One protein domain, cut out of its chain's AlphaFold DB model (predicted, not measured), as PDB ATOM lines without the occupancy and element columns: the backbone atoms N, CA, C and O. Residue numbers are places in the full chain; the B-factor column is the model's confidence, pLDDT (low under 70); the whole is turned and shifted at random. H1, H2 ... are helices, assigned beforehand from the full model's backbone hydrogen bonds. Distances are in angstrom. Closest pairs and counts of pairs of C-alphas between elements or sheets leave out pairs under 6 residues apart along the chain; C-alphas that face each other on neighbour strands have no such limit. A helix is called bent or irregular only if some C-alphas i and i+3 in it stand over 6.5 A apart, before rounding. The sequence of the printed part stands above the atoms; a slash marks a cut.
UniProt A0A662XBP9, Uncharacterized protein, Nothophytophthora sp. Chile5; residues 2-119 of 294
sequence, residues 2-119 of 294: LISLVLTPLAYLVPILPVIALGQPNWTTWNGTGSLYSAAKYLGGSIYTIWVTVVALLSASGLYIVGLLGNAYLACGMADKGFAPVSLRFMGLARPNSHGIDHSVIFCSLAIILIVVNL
ATOM      1  N   LEU A   2      44.592  44.935 -56.863       82.06
ATOM      2  CA  LEU A   2      44.597  44.991 -58.342       82.06
ATOM      3  C   LEU A   2      45.601  44.020 -58.984       82.06
ATOM      4  O   LEU A   2      45.255  43.321 -59.926       82.06
ATOM      5  N   ILE A   3      46.807  43.910 -58.417       88.88
ATOM      6  CA  ILE A   3      47.811  42.933 -58.871       88.88
ATOM      7  C   ILE A   3      47.271  41.506 -58.724       88.88
ATOM      8  O   ILE A   3      47.345  40.725 -59.660       88.88
ATOM      9  N   SER A   4      46.662  41.186 -57.578       87.75
ATOM     10  CA  SER A   4      46.043  39.880 -57.325       87.75
ATOM     11  C   SER A   4      44.905  39.585 -58.305       87.75
ATOM     12  O   SER A   4      44.843  38.488 -58.834       87.75
ATOM     13  N   LEU A   5      44.056  40.572 -58.612       85.25
ATOM     14  CA  LEU A   5      42.944  40.433 -59.557       85.25
ATOM     15  C   LEU A   5      43.412  40.025 -60.963       85.25
ATOM     16  O   LEU A   5      42.699  39.304 -61.648       85.25
ATOM     17  N   VAL A   6      44.600  40.472 -61.380       88.69
ATOM     18  CA  VAL A   6      45.210  40.092 -62.665       88.69
ATOM     19  C   VAL A   6      46.002  38.790 -62.542       88.69
ATOM     20  O   VAL A   6      45.950  37.941 -63.427       88.69
ATOM     21  N   LEU A   7      46.724  38.606 -61.437       89.00
ATOM     22  CA  LEU A   7      47.600  37.455 -61.249       89.00
ATOM     23  C   LEU A   7      46.818  36.159 -61.010       89.00
ATOM     24  O   LEU A   7      47.260  35.107 -61.452       89.00
ATOM     25  N   THR A   8      45.651  36.219 -60.365       89.62
ATOM     26  CA  THR A   8      44.783  35.058 -60.134       89.62
ATOM     27  C   THR A   8      44.331  34.389 -61.438       89.62
ATOM     28  O   THR A   8      44.636  33.210 -61.603       89.62
ATOM     29  N   PRO A   9      43.666  35.069 -62.397       88.38
ATOM     30  CA  PRO A   9      43.295  34.434 -63.660       88.38
ATOM     31  C   PRO A   9      44.528  33.983 -64.446       88.38
ATOM     32  O   PRO A   9      44.515  32.902 -65.026       88.38
ATOM     33  N   LEU A  10      45.627  34.743 -64.404       89.00
ATOM     34  CA  LEU A  10      46.869  34.355 -65.069       89.00
ATOM     35  C   LEU A  10      47.453  33.053 -64.494       89.00
ATOM     36  O   LEU A  10      47.891  32.190 -65.249       89.00
ATOM     37  N   ALA A  11      47.382  32.871 -63.173       89.56
ATOM     38  CA  ALA A  11      47.797  31.647 -62.496       89.56
ATOM     39  C   ALA A  11      46.926  30.433 -62.860       89.56
ATOM     40  O   ALA A  11      47.433  29.317 -62.837       89.56
ATOM     41  N   TYR A  12      45.657  30.630 -63.241       88.06
ATOM     42  CA  TYR A  12      44.819  29.558 -63.795       88.06
ATOM     43  C   TYR A  12      45.164  29.234 -65.251       88.06
ATOM     44  O   TYR A  12      45.110  28.072 -65.648       88.06
ATOM     45  N   LEU A  13      45.556  30.229 -66.051       87.31
ATOM     46  CA  LEU A  13      45.925  30.014 -67.453       87.31
ATOM     47  C   LEU A  13      47.238  29.236 -67.599       87.31
ATOM     48  O   LEU A  13      47.334  28.374 -68.469       87.31
ATOM     49  N   VAL A  14      48.228  29.500 -66.740       87.50
ATOM     50  CA  VAL A  14      49.556  28.860 -66.806       87.50
ATOM     51  C   VAL A  14      49.502  27.323 -66.831       87.50
ATOM     52  O   VAL A  14      50.154  26.753 -67.699       87.50
ATOM     53  N   PRO A  15      48.764  26.621 -65.949       81.75
ATOM     54  CA  PRO A  15      48.663  25.163 -66.013       81.75
ATOM     55  C   PRO A  15      47.692  24.667 -67.091       81.75
ATOM     56  O   PRO A  15      47.875  23.569 -67.606       81.75
ATOM     57  N   ILE A  16      46.673  25.448 -67.462       83.31
ATOM     58  CA  ILE A  16      45.660  25.020 -68.440       83.31
ATOM     59  C   ILE A  16      46.214  25.051 -69.872       83.31
ATOM     60  O   ILE A  16      45.968  24.122 -70.639       83.31
ATOM     61  N   LEU A  17      46.989  26.077 -70.239       85.94
ATOM     62  CA  LEU A  17      47.498  26.249 -71.606       85.94
ATOM     63  C   LEU A  17      48.373  25.073 -72.088       85.94
ATOM     64  O   LEU A  17      48.094  24.560 -73.171       85.94
ATOM     65  N   PRO A  18      49.376  24.586 -71.325       81.25
ATOM     66  CA  PRO A  18      50.177  23.431 -71.723       81.25
ATOM     67  C   PRO A  18      49.342  22.160 -71.839       81.25
ATOM     68  O   PRO A  18      49.543  21.361 -72.748       81.25
ATOM     69  N   VAL A  19      48.382  21.983 -70.931       79.19
ATOM     70  CA  VAL A  19      47.540  20.789 -70.904       79.19
ATOM     71  C   VAL A  19      46.602  20.750 -72.118       79.19
ATOM     72  O   VAL A  19      46.482  19.707 -72.759       79.19
ATOM     73  N   ILE A  20      45.996  21.882 -72.488       82.19
ATOM     74  CA  ILE A  20      45.204  21.993 -73.722       82.19
ATOM     75  C   ILE A  20      46.096  21.789 -74.953       82.19
ATOM     76  O   ILE A  20      45.704  21.067 -75.865       82.19
ATOM     77  N   ALA A  21      47.293  22.386 -74.974       83.19
ATOM     78  CA  ALA A  21      48.217  22.294 -76.105       83.19
ATOM     79  C   ALA A  21      48.685  20.858 -76.386       83.19
ATOM     80  O   ALA A  21      48.911  20.502 -77.539       83.19
ATOM     81  N   LEU A  22      48.813  20.025 -75.350       80.38
ATOM     82  CA  LEU A  22      49.192  18.621 -75.510       80.38
ATOM     83  C   LEU A  22      48.040  17.755 -76.007       80.38
ATOM     84  O   LEU A  22      48.288  16.773 -76.697       80.38
ATOM     85  N   GLY A  23      46.793  18.090 -75.663       74.69
ATOM     86  CA  GLY A  23      45.606  17.371 -76.134       74.69
ATOM     87  C   GLY A  23      45.546  15.890 -75.729       74.69
ATOM     88  O   GLY A  23      44.749  15.141 -76.290       74.69
ATOM     89  N   GLN A  24      46.381  15.457 -74.777       71.12
ATOM     90  CA  GLN A  24      46.496  14.078 -74.299       71.12
ATOM     91  C   GLN A  24      46.333  14.045 -72.767       71.12
ATOM     92  O   GLN A  24      47.208  14.557 -72.065       71.12
ATOM     93  N   PRO A  25      45.268  13.437 -72.210       69.44
ATOM     94  CA  PRO A  25      44.052  12.953 -72.873       69.44
ATOM     95  C   PRO A  25      43.178  14.109 -73.390       69.44
ATOM     96  O   PRO A  25      43.240  15.218 -72.855       69.44
ATOM     97  N   ASN A  26      42.347  13.843 -74.406       73.50
ATOM     98  CA  ASN A  26      41.470  14.851 -75.008       73.50
ATOM     99  C   ASN A  26      40.611  15.530 -73.924       73.50
ATOM    100  O   ASN A  26      40.023  14.866 -73.072       73.50
ATOM    101  N   TRP A  27      40.539  16.858 -73.954       70.12
ATOM    102  CA  TRP A  27      39.805  17.666 -72.978       70.12
ATOM    103  C   TRP A  27      38.313  17.310 -72.917       70.12
ATOM    104  O   TRP A  27      37.680  17.489 -71.881       70.12
ATOM    105  N   THR A  28      37.755  16.733 -73.987       72.81
ATOM    106  CA  THR A  28      36.368  16.244 -74.027       72.81
ATOM    107  C   THR A  28      36.128  14.989 -73.186       72.81
ATOM    108  O   THR A  28      34.981  14.670 -72.894       72.81
ATOM    109  N   THR A  29      37.177  14.244 -72.823       73.88
ATOM    110  CA  THR A  29      37.068  13.001 -72.037       73.88
ATOM    111  C   THR A  29      37.386  13.213 -70.559       73.88
ATOM    112  O   THR A  29      37.545  12.248 -69.814       73.88
ATOM    113  N   TRP A  30      37.546  14.462 -70.124       73.38
ATOM    114  CA  TRP A  30      37.841  14.772 -68.733       73.38
ATOM    115  C   TRP A  30      36.576  14.644 -67.895       73.38
ATOM    116  O   TRP A  30      35.746  15.545 -67.868       73.38
ATOM    117  N   ASN A  31      36.454  13.520 -67.196       62.81
ATOM    118  CA  ASN A  31      35.411  13.306 -66.203       62.81
ATOM    119  C   ASN A  31      36.061  13.228 -64.814       62.81
ATOM    120  O   ASN A  31      36.858  12.326 -64.551       62.81
ATOM    121  N   GLY A  32      35.730  14.178 -63.935       60.25
ATOM    122  CA  GLY A  32      36.073  14.138 -62.509       60.25
ATOM    123  C   GLY A  32      37.517  14.486 -62.103       60.25
ATOM    124  O   GLY A  32      38.360  14.939 -62.885       60.25
ATOM    125  N   THR A  33      37.779  14.280 -60.809       56.34
ATOM    126  CA  THR A  33      38.971  14.673 -60.035       56.34
ATOM    127  C   THR A  33      40.203  13.823 -60.379       56.34
ATOM    128  O   THR A  33      40.632  12.978 -59.601       56.34
ATOM    129  N   GLY A  34      40.788  13.998 -61.566       62.47
ATOM    130  CA  GLY A  34      41.972  13.211 -61.955       62.47
ATOM    131  C   GLY A  34      42.671  13.603 -63.257       62.47
ATOM    132  O   GLY A  34      43.789  13.155 -63.510       62.47
ATOM    133  N   SER A  35      42.054  14.458 -64.076       70.44
ATOM    134  CA  SER A  35      42.519  14.769 -65.435       70.44
ATOM    135  C   SER A  35      43.852  15.527 -65.499       70.44
ATOM    136  O   SER A  35      44.628  15.341 -66.433       70.44
ATOM    137  N   LEU A  36      44.169  16.346 -64.493       73.81
ATOM    138  CA  LEU A  36      45.443  17.075 -64.451       73.81
ATOM    139  C   LEU A  36      46.631  16.168 -64.108       73.81
ATOM    140  O   LEU A  36      47.734  16.388 -64.604       73.81
ATOM    141  N   TYR A  37      46.417  15.123 -63.307       78.31
ATOM    142  CA  TYR A  37      47.467  14.158 -62.970       78.31
ATOM    143  C   TYR A  37      47.818  13.274 -64.165       78.31
ATOM    144  O   TYR A  37      48.994  13.003 -64.415       78.31
ATOM    145  N   SER A  38      46.809  12.854 -64.935       77.06
ATOM    146  CA  SER A  38      47.042  12.117 -66.175       77.06
ATOM    147  C   SER A  38      47.758  12.990 -67.203       77.06
ATOM    148  O   SER A  38      48.736  12.528 -67.784       77.06
ATOM    149  N   ALA A  39      47.377  14.264 -67.345       78.38
ATOM    150  CA  ALA A  39      48.102  15.216 -68.185       78.38
ATOM    151  C   ALA A  39      49.567  15.396 -67.740       78.38
ATOM    152  O   ALA A  39      50.474  15.310 -68.562       78.38
ATOM    153  N   ALA A  40      49.830  15.556 -66.437       79.06
ATOM    154  CA  ALA A  40      51.190  15.697 -65.903       79.06
ATOM    155  C   ALA A  40      52.098  14.505 -66.261       79.06
ATOM    156  O   ALA A  40      53.279  14.692 -66.573       79.06
ATOM    157  N   LYS A  41      51.547  13.287 -66.289       82.81
ATOM    158  CA  LYS A  41      52.277  12.091 -66.727       82.81
ATOM    159  C   LYS A  41      52.742  12.200 -68.182       82.81
ATOM    160  O   LYS A  41      53.863  11.791 -68.478       82.81
ATOM    161  N   TYR A  42      51.919  12.766 -69.065       81.50
ATOM    162  CA  TYR A  42      52.281  12.988 -70.467       81.50
ATOM    163  C   TYR A  42      53.296  14.129 -70.648       81.50
ATOM    164  O   TYR A  42      54.114  14.050 -71.558       81.50
ATOM    165  N   LEU A  43      53.296  15.147 -69.775       81.94
ATOM    166  CA  LEU A  43      54.271  16.249 -69.832       81.94
ATOM    167  C   LEU A  43      55.689  15.830 -69.437       81.94
ATOM    168  O   LEU A  43      56.654  16.232 -70.081       81.94
ATOM    169  N   GLY A  44      55.827  15.111 -68.323       80.69
ATOM    170  CA  GLY A  44      57.124  14.953 -67.654       80.69
ATOM    171  C   GLY A  44      57.342  13.591 -67.003       80.69
ATOM    172  O   GLY A  44      58.243  13.436 -66.177       80.69
ATOM    173  N   GLY A  45      56.509  12.601 -67.337       85.69
ATOM    174  CA  GLY A  45      56.617  11.243 -66.819       85.69
ATOM    175  C   GLY A  45      56.344  11.125 -65.315       85.69
ATOM    176  O   GLY A  45      55.710  11.974 -64.680       85.69
ATOM    177  N   SER A  46      56.819  10.027 -64.725       86.75
ATOM    178  CA  SER A  46      56.513   9.667 -63.334       86.75
ATOM    179  C   SER A  46      57.083  10.656 -62.313       86.75
ATOM    180  O   SER A  46      56.416  10.957 -61.326       86.75
ATOM    181  N   ILE A  47      58.277  11.211 -62.554       88.06
ATOM    182  CA  ILE A  47      58.913  12.151 -61.618       88.06
ATOM    183  C   ILE A  47      58.129  13.462 -61.513       88.06
ATOM    184  O   ILE A  47      57.877  13.943 -60.411       88.06
ATOM    185  N   TYR A  48      57.666  14.001 -62.643       83.38
ATOM    186  CA  TYR A  48      56.859  15.218 -62.667       83.38
ATOM    187  C   TYR A  48      55.495  15.000 -62.004       83.38
ATOM    188  O   TYR A  48      55.028  15.843 -61.242       83.38
ATOM    189  N   THR A  49      54.904  13.821 -62.205       85.88
ATOM    190  CA  THR A  49      53.649  13.430 -61.550       85.88
ATOM    191  C   THR A  49      53.789  13.411 -60.023       85.88
ATOM    192  O   THR A  49      52.918  13.929 -59.324       85.88
ATOM    193  N   ILE A  50      54.895  12.874 -59.489       88.62
ATOM    194  CA  ILE A  50      55.166  12.865 -58.041       88.62
ATOM    195  C   ILE A  50      55.281  14.296 -57.507       88.62
ATOM    196  O   ILE A  50      54.615  14.636 -56.529       88.62
ATOM    197  N   TRP A  51      56.060  15.156 -58.170       89.62
ATOM    198  CA  TRP A  51      56.215  16.557 -57.768       89.62
ATOM    199  C   TRP A  51      54.889  17.320 -57.753       89.62
ATOM    200  O   TRP A  51      54.562  17.951 -56.749       89.62
ATOM    201  N   VAL A  52      54.101  17.224 -58.829       86.50
ATOM    202  CA  VAL A  52      52.781  17.867 -58.919       86.50
ATOM    203  C   VAL A  52      51.853  17.354 -57.821       86.50
ATOM    204  O   VAL A  52      51.153  18.148 -57.202       86.50
ATOM    205  N   THR A  53      51.895  16.056 -57.513       88.38
ATOM    206  CA  THR A  53      51.080  15.464 -56.444       88.38
ATOM    207  C   THR A  53      51.472  15.999 -55.067       88.38
ATOM    208  O   THR A  53      50.602  16.419 -54.309       88.38
ATOM    209  N   VAL A  54      52.766  16.060 -54.741       91.56
ATOM    210  CA  VAL A  54      53.238  16.598 -53.451       91.56
ATOM    211  C   VAL A  54      52.870  18.075 -53.301       91.56
ATOM    212  O   VAL A  54      52.359  18.484 -52.257       91.56
ATOM    213  N   VAL A  55      53.074  18.878 -54.349       91.00
ATOM    214  CA  VAL A  55      52.726  20.306 -54.336       91.00
ATOM    215  C   VAL A  55      51.212  20.503 -54.231       91.00
ATOM    216  O   VAL A  55      50.768  21.360 -53.469       91.00
ATOM    217  N   ALA A  56      50.414  19.696 -54.933       88.50
ATOM    218  CA  ALA A  56      48.957  19.745 -54.852       88.50
ATOM    219  C   ALA A  56      48.453  19.404 -53.444       88.50
ATOM    220  O   ALA A  56      47.607  20.122 -52.914       88.50
ATOM    221  N   LEU A  57      49.012  18.377 -52.797       91.19
ATOM    222  CA  LEU A  57      48.680  18.021 -51.411       91.19
ATOM    223  C   LEU A  57      49.038  19.144 -50.428       91.19
ATOM    224  O   LEU A  57      48.249  19.488 -49.543       91.19
ATOM    225  N   LEU A  58      50.209  19.762 -50.597       93.94
ATOM    226  CA  LEU A  58      50.627  20.881 -49.755       93.94
ATOM    227  C   LEU A  58      49.747  22.123 -49.984       93.94
ATOM    228  O   LEU A  58      49.365  22.798 -49.032       93.94
ATOM    229  N   SER A  59      49.367  22.397 -51.231       91.25
ATOM    230  CA  SER A  59      48.481  23.511 -51.575       91.25
ATOM    231  C   SER A  59      47.062  23.303 -51.042       91.25
ATOM    232  O   SER A  59      46.500  24.216 -50.436       91.25
ATOM    233  N   ALA A  60      46.509  22.095 -51.187       89.88
ATOM    234  CA  ALA A  60      45.190  21.744 -50.669       89.88
ATOM    235  C   ALA A  60      45.134  21.843 -49.137       89.88
ATOM    236  O   ALA A  60      44.186  22.406 -48.589       89.88
ATOM    237  N   SER A  61      46.174  21.367 -48.439       91.06
ATOM    238  CA  SER A  61      46.247  21.491 -46.978       91.06
ATOM    239  C   SER A  61      46.368  22.950 -46.528       91.06
ATOM    240  O   SER A  61      45.676  23.360 -45.597       91.06
ATOM    241  N   GLY A  62      47.161  23.768 -47.229       93.38
ATOM    242  CA  GLY A  62      47.253  25.205 -46.972       93.38
ATOM    243  C   GLY A  62      45.916  25.930 -47.147       93.38
ATOM    244  O   GLY A  62      45.508  26.686 -46.265       93.38
ATOM    245  N   LEU A  63      45.203  25.664 -48.247       90.44
ATOM    246  CA  LEU A  63      43.883  26.248 -48.509       90.44
ATOM    247  C   LEU A  63      42.873  25.861 -47.421       90.44
ATOM    248  O   LEU A  63      42.129  26.715 -46.936       90.44
ATOM    249  N   TYR A  64      42.898  24.597 -46.993       89.25
ATOM    250  CA  TYR A  64      42.050  24.102 -45.915       89.25
ATOM    251  C   TYR A  64      42.342  24.791 -44.575       89.25
ATOM    252  O   TYR A  64      41.420  25.281 -43.925       89.25
ATOM    253  N   ILE A  65      43.616  24.889 -44.172       89.94
ATOM    254  CA  ILE A  65      44.017  25.530 -42.909       89.94
ATOM    255  C   ILE A  65      43.596  27.003 -42.900       89.94
ATOM    256  O   ILE A  65      42.981  27.460 -41.937       89.94
ATOM    257  N   VAL A  66      43.871  27.749 -43.975       90.88
ATOM    258  CA  VAL A  66      43.499  29.170 -44.075       90.88
ATOM    259  C   VAL A  66      41.980  29.353 -44.016       90.88
ATOM    260  O   VAL A  66      41.505  30.228 -43.291       90.88
ATOM    261  N   GLY A  67      41.217  28.512 -44.720       88.12
ATOM    262  CA  GLY A  67      39.754  28.538 -44.676       88.12
ATOM    263  C   GLY A  67      39.200  28.235 -43.283       88.12
ATOM    264  O   GLY A  67      38.332  28.956 -42.788       88.12
ATOM    265  N   LEU A  68      39.746  27.218 -42.610       86.12
ATOM    266  CA  LEU A  68      39.351  26.833 -41.256       86.12
ATOM    267  C   LEU A  68      39.604  27.960 -40.248       86.12
ATOM    268  O   LEU A  68      38.711  28.300 -39.470       86.12
ATOM    269  N   LEU A  69      40.793  28.574 -40.283       85.38
ATOM    270  CA  LEU A  69      41.117  29.699 -39.404       85.38
ATOM    271  C   LEU A  69      40.215  30.906 -39.690       85.38
ATOM    272  O   LEU A  69      39.685  31.495 -38.750       85.38
ATOM    273  N   GLY A  70      40.002  31.257 -40.961       85.81
ATOM    274  CA  GLY A  70      39.123  32.365 -41.349       85.81
ATOM    275  C   GLY A  70      37.696  32.194 -40.823       85.81
ATOM    276  O   GLY A  70      37.152  33.098 -40.186       85.81
ATOM    277  N   ASN A  71      37.124  31.002 -40.998       84.31
ATOM    278  CA  ASN A  71      35.788  30.678 -40.500       84.31
ATOM    279  C   ASN A  71      35.719  30.681 -38.966       84.31
ATOM    280  O   ASN A  71      34.734  31.156 -38.399       84.31
ATOM    281  N   ALA A  72      36.768  30.215 -38.279       81.06
ATOM    282  CA  ALA A  72      36.842  30.277 -36.821       81.06
ATOM    283  C   ALA A  72      36.866  31.727 -36.306       81.06
ATOM    284  O   ALA A  72      36.145  32.047 -35.359       81.06
ATOM    285  N   TYR A  73      37.624  32.622 -36.950       81.44
ATOM    286  CA  TYR A  73      37.630  34.050 -36.613       81.44
ATOM    287  C   TYR A  73      36.269  34.712 -36.852       81.44
ATOM    288  O   TYR A  73      35.805  35.476 -36.004       81.44
ATOM    289  N   LEU A  74      35.602  34.393 -37.965       83.12
ATOM    290  CA  LEU A  74      34.246  34.876 -38.243       83.12
ATOM    291  C   LEU A  74      33.250  34.392 -37.179       83.12
ATOM    292  O   LEU A  74      32.467  35.189 -36.663       83.12
ATOM    293  N   ALA A  75      33.317  33.117 -36.793       78.62
ATOM    294  CA  ALA A  75      32.469  32.547 -35.750       78.62
ATOM    295  C   ALA A  75      32.705  33.193 -34.374       78.62
ATOM    296  O   ALA A  75      31.737  33.534 -33.691       78.62
ATOM    297  N   CYS A  76      33.963  33.433 -33.987       75.88
ATOM    298  CA  CYS A  76      34.295  34.158 -32.756       75.88
ATOM    299  C   CYS A  76      33.751  35.597 -32.795       75.88
ATOM    300  O   CYS A  76      33.105  36.040 -31.847       75.88
ATOM    301  N   GLY A  77      33.902  36.297 -33.926       75.62
ATOM    302  CA  GLY A  77      33.345  37.640 -34.110       75.62
ATOM    303  C   GLY A  77      31.814  37.676 -34.003       75.62
ATOM    304  O   GLY A  77      31.248  38.587 -33.392       75.62
ATOM    305  N   MET A  78      31.128  36.657 -34.532       76.81
ATOM    306  CA  MET A  78      29.683  36.490 -34.342       76.81
ATOM    307  C   MET A  78      29.328  36.228 -32.872       76.81
ATOM    308  O   MET A  78      28.339  36.773 -32.380       76.81
ATOM    309  N   ALA A  79      30.122  35.438 -32.145       73.06
ATOM    310  CA  ALA A  79      29.904  35.162 -30.726       73.06
ATOM    311  C   ALA A  79      30.061  36.415 -29.848       73.06
ATOM    312  O   ALA A  79      29.182  36.682 -29.017       73.06
ATOM    313  N   ASP A  80      31.091  37.228 -30.100       71.38
ATOM    314  CA  ASP A  80      31.356  38.488 -29.392       71.38
ATOM    315  C   ASP A  80      30.223  39.500 -29.580       71.38
ATOM    316  O   ASP A  80      29.763  40.144 -28.631       71.38
ATOM    317  N   LYS A  81      29.703  39.606 -30.806       70.75
ATOM    318  CA  LYS A  81      28.545  40.458 -31.116       70.75
ATOM    319  C   LYS A  81      27.213  39.836 -30.671       70.75
ATOM    320  O   LYS A  81      26.189  40.514 -30.655       70.75
ATOM    321  N   GLY A  82      27.222  38.586 -30.208       68.19
ATOM    322  CA  GLY A  82      26.049  37.886 -29.688       68.19
ATOM    323  C   GLY A  82      25.109  37.326 -30.755       68.19
ATOM    324  O   GLY A  82      23.953  37.080 -30.428       68.19
ATOM    325  N   PHE A  83      25.604  37.128 -31.978       67.19
ATOM    326  CA  PHE A  83      24.915  36.468 -33.092       67.19
ATOM    327  C   PHE A  83      25.119  34.944 -33.117       67.19
ATOM    328  O   PHE A  83      24.495  34.262 -33.923       67.19
ATOM    329  N   ALA A  84      25.973  34.389 -32.248       64.94
ATOM    330  CA  ALA A  84      26.155  32.939 -32.158       64.94
ATOM    331  C   ALA A  84      24.925  32.241 -31.536       64.94
ATOM    332  O   ALA A  84      24.351  32.763 -30.569       64.94
ATOM    333  N   PRO A  85      24.545  31.047 -32.034       63.44
ATOM    334  CA  PRO A  85      23.418  30.293 -31.503       63.44
ATOM    335  C   PRO A  85      23.654  29.918 -30.037       63.44
ATOM    336  O   PRO A  85      24.786  29.746 -29.572       63.44
ATOM    337  N   VAL A  86      22.559  29.792 -29.286       57.81
ATOM    338  CA  VAL A  86      22.592  29.599 -27.828       57.81
ATOM    339  C   VAL A  86      23.360  28.325 -27.443       57.81
ATOM    340  O   VAL A  86      24.070  28.325 -26.444       57.81
ATOM    341  N   SER A  87      23.313  27.279 -28.274       56.25
ATOM    342  CA  SER A  87      24.093  26.043 -28.114       56.25
ATOM    343  C   SER A  87      25.609  26.278 -28.116       56.25
ATOM    344  O   SER A  87      26.306  25.746 -27.255       56.25
ATOM    345  N   LEU A  88      26.122  27.140 -29.003       59.53
ATOM    346  CA  LEU A  88      27.536  27.533 -29.015       59.53
ATOM    347  C   LEU A  88      27.905  28.341 -27.756       59.53
ATOM    348  O   LEU A  88      28.973  28.144 -27.179       59.53
ATOM    349  N   ARG A  89      27.002  29.208 -27.279       57.09
ATOM    350  CA  ARG A  89      27.183  29.944 -26.012       57.09
ATOM    351  C   ARG A  89      27.193  29.022 -24.788       57.09
ATOM    352  O   ARG A  89      27.989  29.249 -23.880       57.09
ATOM    353  N   PHE A  90      26.350  27.988 -24.765       47.59
ATOM    354  CA  PHE A  90      26.314  26.981 -23.698       47.59
ATOM    355  C   PHE A  90      27.575  26.114 -23.662       47.59
ATOM    356  O   PHE A  90      28.031  25.743 -22.586       47.59
ATOM    357  N   MET A  91      28.174  25.849 -24.821       52.47
ATOM    358  CA  MET A  91      29.386  25.037 -24.956       52.47
ATOM    359  C   MET A  91      30.685  25.821 -24.660       52.47
ATOM    360  O   MET A  91      31.787  25.306 -24.829       52.47
ATOM    361  N   GLY A  92      30.568  27.066 -24.179       51.91
ATOM    362  CA  GLY A  92      31.696  27.871 -23.711       51.91
ATOM    363  C   GLY A  92      32.433  28.671 -24.790       51.91
ATOM    364  O   GLY A  92      33.419  29.313 -24.450       51.91
ATOM    365  N   LEU A  93      31.943  28.718 -26.040       53.91
ATOM    366  CA  LEU A  93      32.550  29.451 -27.177       53.91
ATOM    367  C   LEU A  93      32.365  30.984 -27.102       53.91
ATOM    368  O   LEU A  93      32.417  31.684 -28.109       53.91
ATOM    369  N   ALA A  94      32.041  31.511 -25.923       51.62
ATOM    370  CA  ALA A  94      31.744  32.925 -25.701       51.62
ATOM    371  C   ALA A  94      32.728  33.578 -24.723       51.62
ATOM    372  O   ALA A  94      32.427  34.632 -24.158       51.62
ATOM    373  N   ARG A  95      33.864  32.929 -24.449       54.16
ATOM    374  CA  ARG A  95      34.876  33.456 -23.537       54.16
ATOM    375  C   ARG A  95      36.219  33.438 -24.241       54.16
ATOM    376  O   ARG A  95      36.827  32.377 -24.247       54.16
ATOM    377  N   PRO A  96      36.706  34.590 -24.737       52.22
ATOM    378  CA  PRO A  96      37.992  34.641 -25.407       52.22
ATOM    379  C   PRO A  96      39.066  34.048 -24.493       52.22
ATOM    380  O   PRO A  96      39.380  34.596 -23.432       52.22
ATOM    381  N   ASN A  97      39.607  32.896 -24.890       55.38
ATOM    382  CA  ASN A  97      40.796  32.341 -24.268       55.38
ATOM    383  C   ASN A  97      41.982  33.305 -24.477       55.38
ATOM    384  O   ASN A  97      41.954  34.171 -25.353       55.38
ATOM    385  N   SER A  98      43.074  33.127 -23.732       53.81
ATOM    386  CA  SER A  98      44.272  33.986 -23.794       53.81
ATOM    387  C   SER A  98      44.880  34.152 -25.201       53.81
ATOM    388  O   SER A  98      45.699  35.046 -25.395       53.81
ATOM    389  N   HIS A  99      44.505  33.302 -26.165       56.94
ATOM    390  CA  HIS A  99      45.002  33.293 -27.545       56.94
ATOM    391  C   HIS A  99      43.992  33.831 -28.579       56.94
ATOM    392  O   HIS A  99      44.275  33.806 -29.773       56.94
ATOM    393  N   GLY A 100      42.816  34.311 -28.155       57.81
ATOM    394  CA  GLY A 100      41.825  34.944 -29.035       57.81
ATOM    395  C   GLY A 100      41.025  34.001 -29.946       57.81
ATOM    396  O   GLY A 100      40.130  34.473 -30.638       57.81
ATOM    397  N   ILE A 101      41.306  32.690 -29.935       60.34
ATOM    398  CA  ILE A 101      40.503  31.657 -30.606       60.34
ATOM    399  C   ILE A 101      40.182  30.548 -29.602       60.34
ATOM    400  O   ILE A 101      41.081  29.962 -28.986       60.34
ATOM    401  N   ASP A 102      38.898  30.233 -29.460       65.88
ATOM    402  CA  ASP A 102      38.440  29.138 -28.613       65.88
ATOM    403  C   ASP A 102      38.527  27.812 -29.384       65.88
ATOM    404  O   ASP A 102      37.888  27.628 -30.421       65.88
ATOM    405  N   HIS A 103      39.300  26.853 -28.861       69.75
ATOM    406  CA  HIS A 103      39.506  25.535 -29.485       69.75
ATOM    407  C   HIS A 103      38.182  24.799 -29.740       69.75
ATOM    408  O   HIS A 103      38.052  24.062 -30.714       69.75
ATOM    409  N   SER A 104      37.168  25.043 -28.907       67.56
ATOM    410  CA  SER A 104      35.827  24.476 -29.044       67.56
ATOM    411  C   SER A 104      35.134  24.865 -30.359       67.56
ATOM    412  O   SER A 104      34.375  24.062 -30.899       67.56
ATOM    413  N   VAL A 105      35.419  26.052 -30.916       70.50
ATOM    414  CA  VAL A 105      34.922  26.478 -32.242       70.50
ATOM    415  C   VAL A 105      35.520  25.589 -33.329       70.50
ATOM    416  O   VAL A 105      34.806  25.108 -34.205       70.50
ATOM    417  N   ILE A 106      36.823  25.318 -33.227       74.94
ATOM    418  CA  ILE A 106      37.561  24.487 -34.179       74.94
ATOM    419  C   ILE A 106      37.028  23.047 -34.131       74.94
ATOM    420  O   ILE A 106      36.691  22.487 -35.172       74.94
ATOM    421  N   PHE A 107      36.843  22.469 -32.940       76.88
ATOM    422  CA  PHE A 107      36.257  21.129 -32.800       76.88
ATOM    423  C   PHE A 107      34.809  21.047 -33.305       76.88
ATOM    424  O   PHE A 107      34.432  20.057 -33.928       76.88
ATOM    425  N   CYS A 108      33.998  22.088 -33.093       75.00
ATOM    426  CA  CYS A 108      32.642  22.147 -33.638       75.00
ATOM    427  C   CYS A 108      32.656  22.193 -35.174       75.00
ATOM    428  O   CYS A 108      31.931  21.438 -35.824       75.00
ATOM    429  N   SER A 109      33.536  23.009 -35.763       79.06
ATOM    430  CA  SER A 109      33.706  23.057 -37.217       79.06
ATOM    431  C   SER A 109      34.213  21.731 -37.790       79.06
ATOM    432  O   SER A 109      33.751  21.327 -38.851       79.06
ATOM    433  N   LEU A 110      35.062  20.993 -37.061       81.25
ATOM    434  CA  LEU A 110      35.521  19.661 -37.460       81.25
ATOM    435  C   LEU A 110      34.351  18.679 -37.612       81.25
ATOM    436  O   LEU A 110      34.305  17.939 -38.589       81.25
ATOM    437  N   ALA A 111      33.387  18.693 -36.687       81.19
ATOM    438  CA  ALA A 111      32.212  17.826 -36.771       81.19
ATOM    439  C   ALA A 111      31.371  18.116 -38.027       81.19
ATOM    440  O   ALA A 111      30.952  17.190 -38.718       81.19
ATOM    441  N   ILE A 112      31.177  19.396 -38.359       80.69
ATOM    442  CA  ILE A 112      30.469  19.809 -39.580       80.69
ATOM    443  C   ILE A 112      31.255  19.377 -40.824       80.69
ATOM    444  O   ILE A 112      30.669  18.850 -41.765       80.69
ATOM    445  N   ILE A 113      32.578  19.544 -40.814       84.56
ATOM    446  CA  ILE A 113      33.452  19.137 -41.920       84.56
ATOM    447  C   ILE A 113      33.367  17.626 -42.149       84.56
ATOM    448  O   ILE A 113      33.226  17.209 -43.291       84.56
ATOM    449  N   LEU A 114      33.368  16.803 -41.094       84.38
ATOM    450  CA  LEU A 114      33.219  15.349 -41.224       84.38
ATOM    451  C   LEU A 114      31.891  14.946 -41.872       84.38
ATOM    452  O   LEU A 114      31.863  13.988 -42.636       84.38
ATOM    453  N   ILE A 115      30.807  15.679 -41.608       82.06
ATOM    454  CA  ILE A 115      29.520  15.457 -42.279       82.06
ATOM    455  C   ILE A 115      29.636  15.846 -43.757       82.06
ATOM    456  O   ILE A 115      29.306  15.050 -44.633       82.06
ATOM    457  N   VAL A 116      30.152  17.047 -44.023       80.75
ATOM    458  CA  VAL A 116      30.250  17.649 -45.360       80.75
ATOM    459  C   VAL A 116      31.194  16.871 -46.287       80.75
ATOM    460  O   VAL A 116      30.928  16.800 -47.478       80.75
ATOM    461  N   VAL A 117      32.226  16.202 -45.761       85.06
ATOM    462  CA  VAL A 117      33.142  15.327 -46.529       85.06
ATOM    463  C   VAL A 117      32.440  14.119 -47.172       85.06
ATOM    464  O   VAL A 117      32.982  13.540 -48.109       85.06
ATOM    465  N   ASN A 118      31.233  13.746 -46.732       85.50
ATOM    466  CA  ASN A 118      30.454  12.682 -47.383       85.50
ATOM    467  C   ASN A 118      29.725  13.153 -48.656       85.50
ATOM    468  O   ASN A 118      29.086  12.338 -49.319       85.50
ATOM    469  N   LEU A 119      29.772  14.449 -48.979       83.81
ATOM    470  CA  LEU A 119      29.191  14.999 -50.200       83.81
ATOM    471  C   LEU A 119      30.155  14.859 -51.377       83.81
ATOM    472  O   LEU A 119      31.376  14.889 -51.220       83.81
TER     473      LEU A 119
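Overview. This is residues 2 to 119 of the 294 residues of an uncharacterized protein of Nothophytophthora sp. Chile5 (UniProt A0A662XBP9). One very long helix arm, H2b, makes the long axis of an open, elongated model; at one end the short arm H2a folds back on it and meets the end of H1, and near the other end H4 crosses it. Residues 2 to 14 of H1 stick out, and the small helix H3 lies near the far end of H2b, between H2 and H4 along the chain. The printed part has 118 residues with four named helices, H1 to H4 in order, and no named strand; the class is all helix. It is only just extended, close to loose, with a radius of gyration of the C-alphas of 20.5 A and spans of 57 by 36 by 26 A.

Along the chain. H2, residues 35 to 81, was assigned as one helix by its hydrogen bonds but is bent: C-alphas 43 and 46 are 9.5 A apart. Its arms are H2a, residues 35 to 43, and H2b, residues 46 to 81, 52.6 A long from C-alpha 46 at (56.513, 9.667, -63.334). H1, residues 2 to 22, is 31.8 A long from C-alpha 2 at (44.597, 44.991, -58.342), with a kink of 25 degrees near residue 15. H3 is residues 86 to 90. H4, residues 103 to 116, is 20.0 A long and ends at C-alpha 116 (30.250, 17.649, -45.360).

Arrangement. H2b touches H2a with residues 48 to 53 alone, opposite ways at a shallow tilt of 34 degrees, only just short of steep; the closest C-alphas, of Ala 40 and Thr 49, are 5.5 A apart. Residues 68 to 76 of H2b touch residues 105 to 109 of H4, opposite ways at a steep tilt of 57 degrees, with the C-alphas of Ala 72 and Val 105 closest at 6.3 A. H1 only just touches H2a, with 3 pairs of C-alphas within 8 A, Val 19 and Ala 39 closest at 6.2 A. H2b and H3 are close but not clearly touching, the C-alphas of Ala 79 and Arg 89 being 7.5 A apart. Every O i to N i+4 pair is within hydrogen-bond range in H2a, H2b, H3 and H4, and 12 of 17 are in H1.

Size, cuts and confidence. The farthest C-alphas, of Leu 22 and Phe 90, are 57.3 A apart. The printed part has no cut; the links H1 to H2 and H3 to H4 are long. The pLDDT is under 70 at residue 25, residues 31 to 34 and residues 82 to 104.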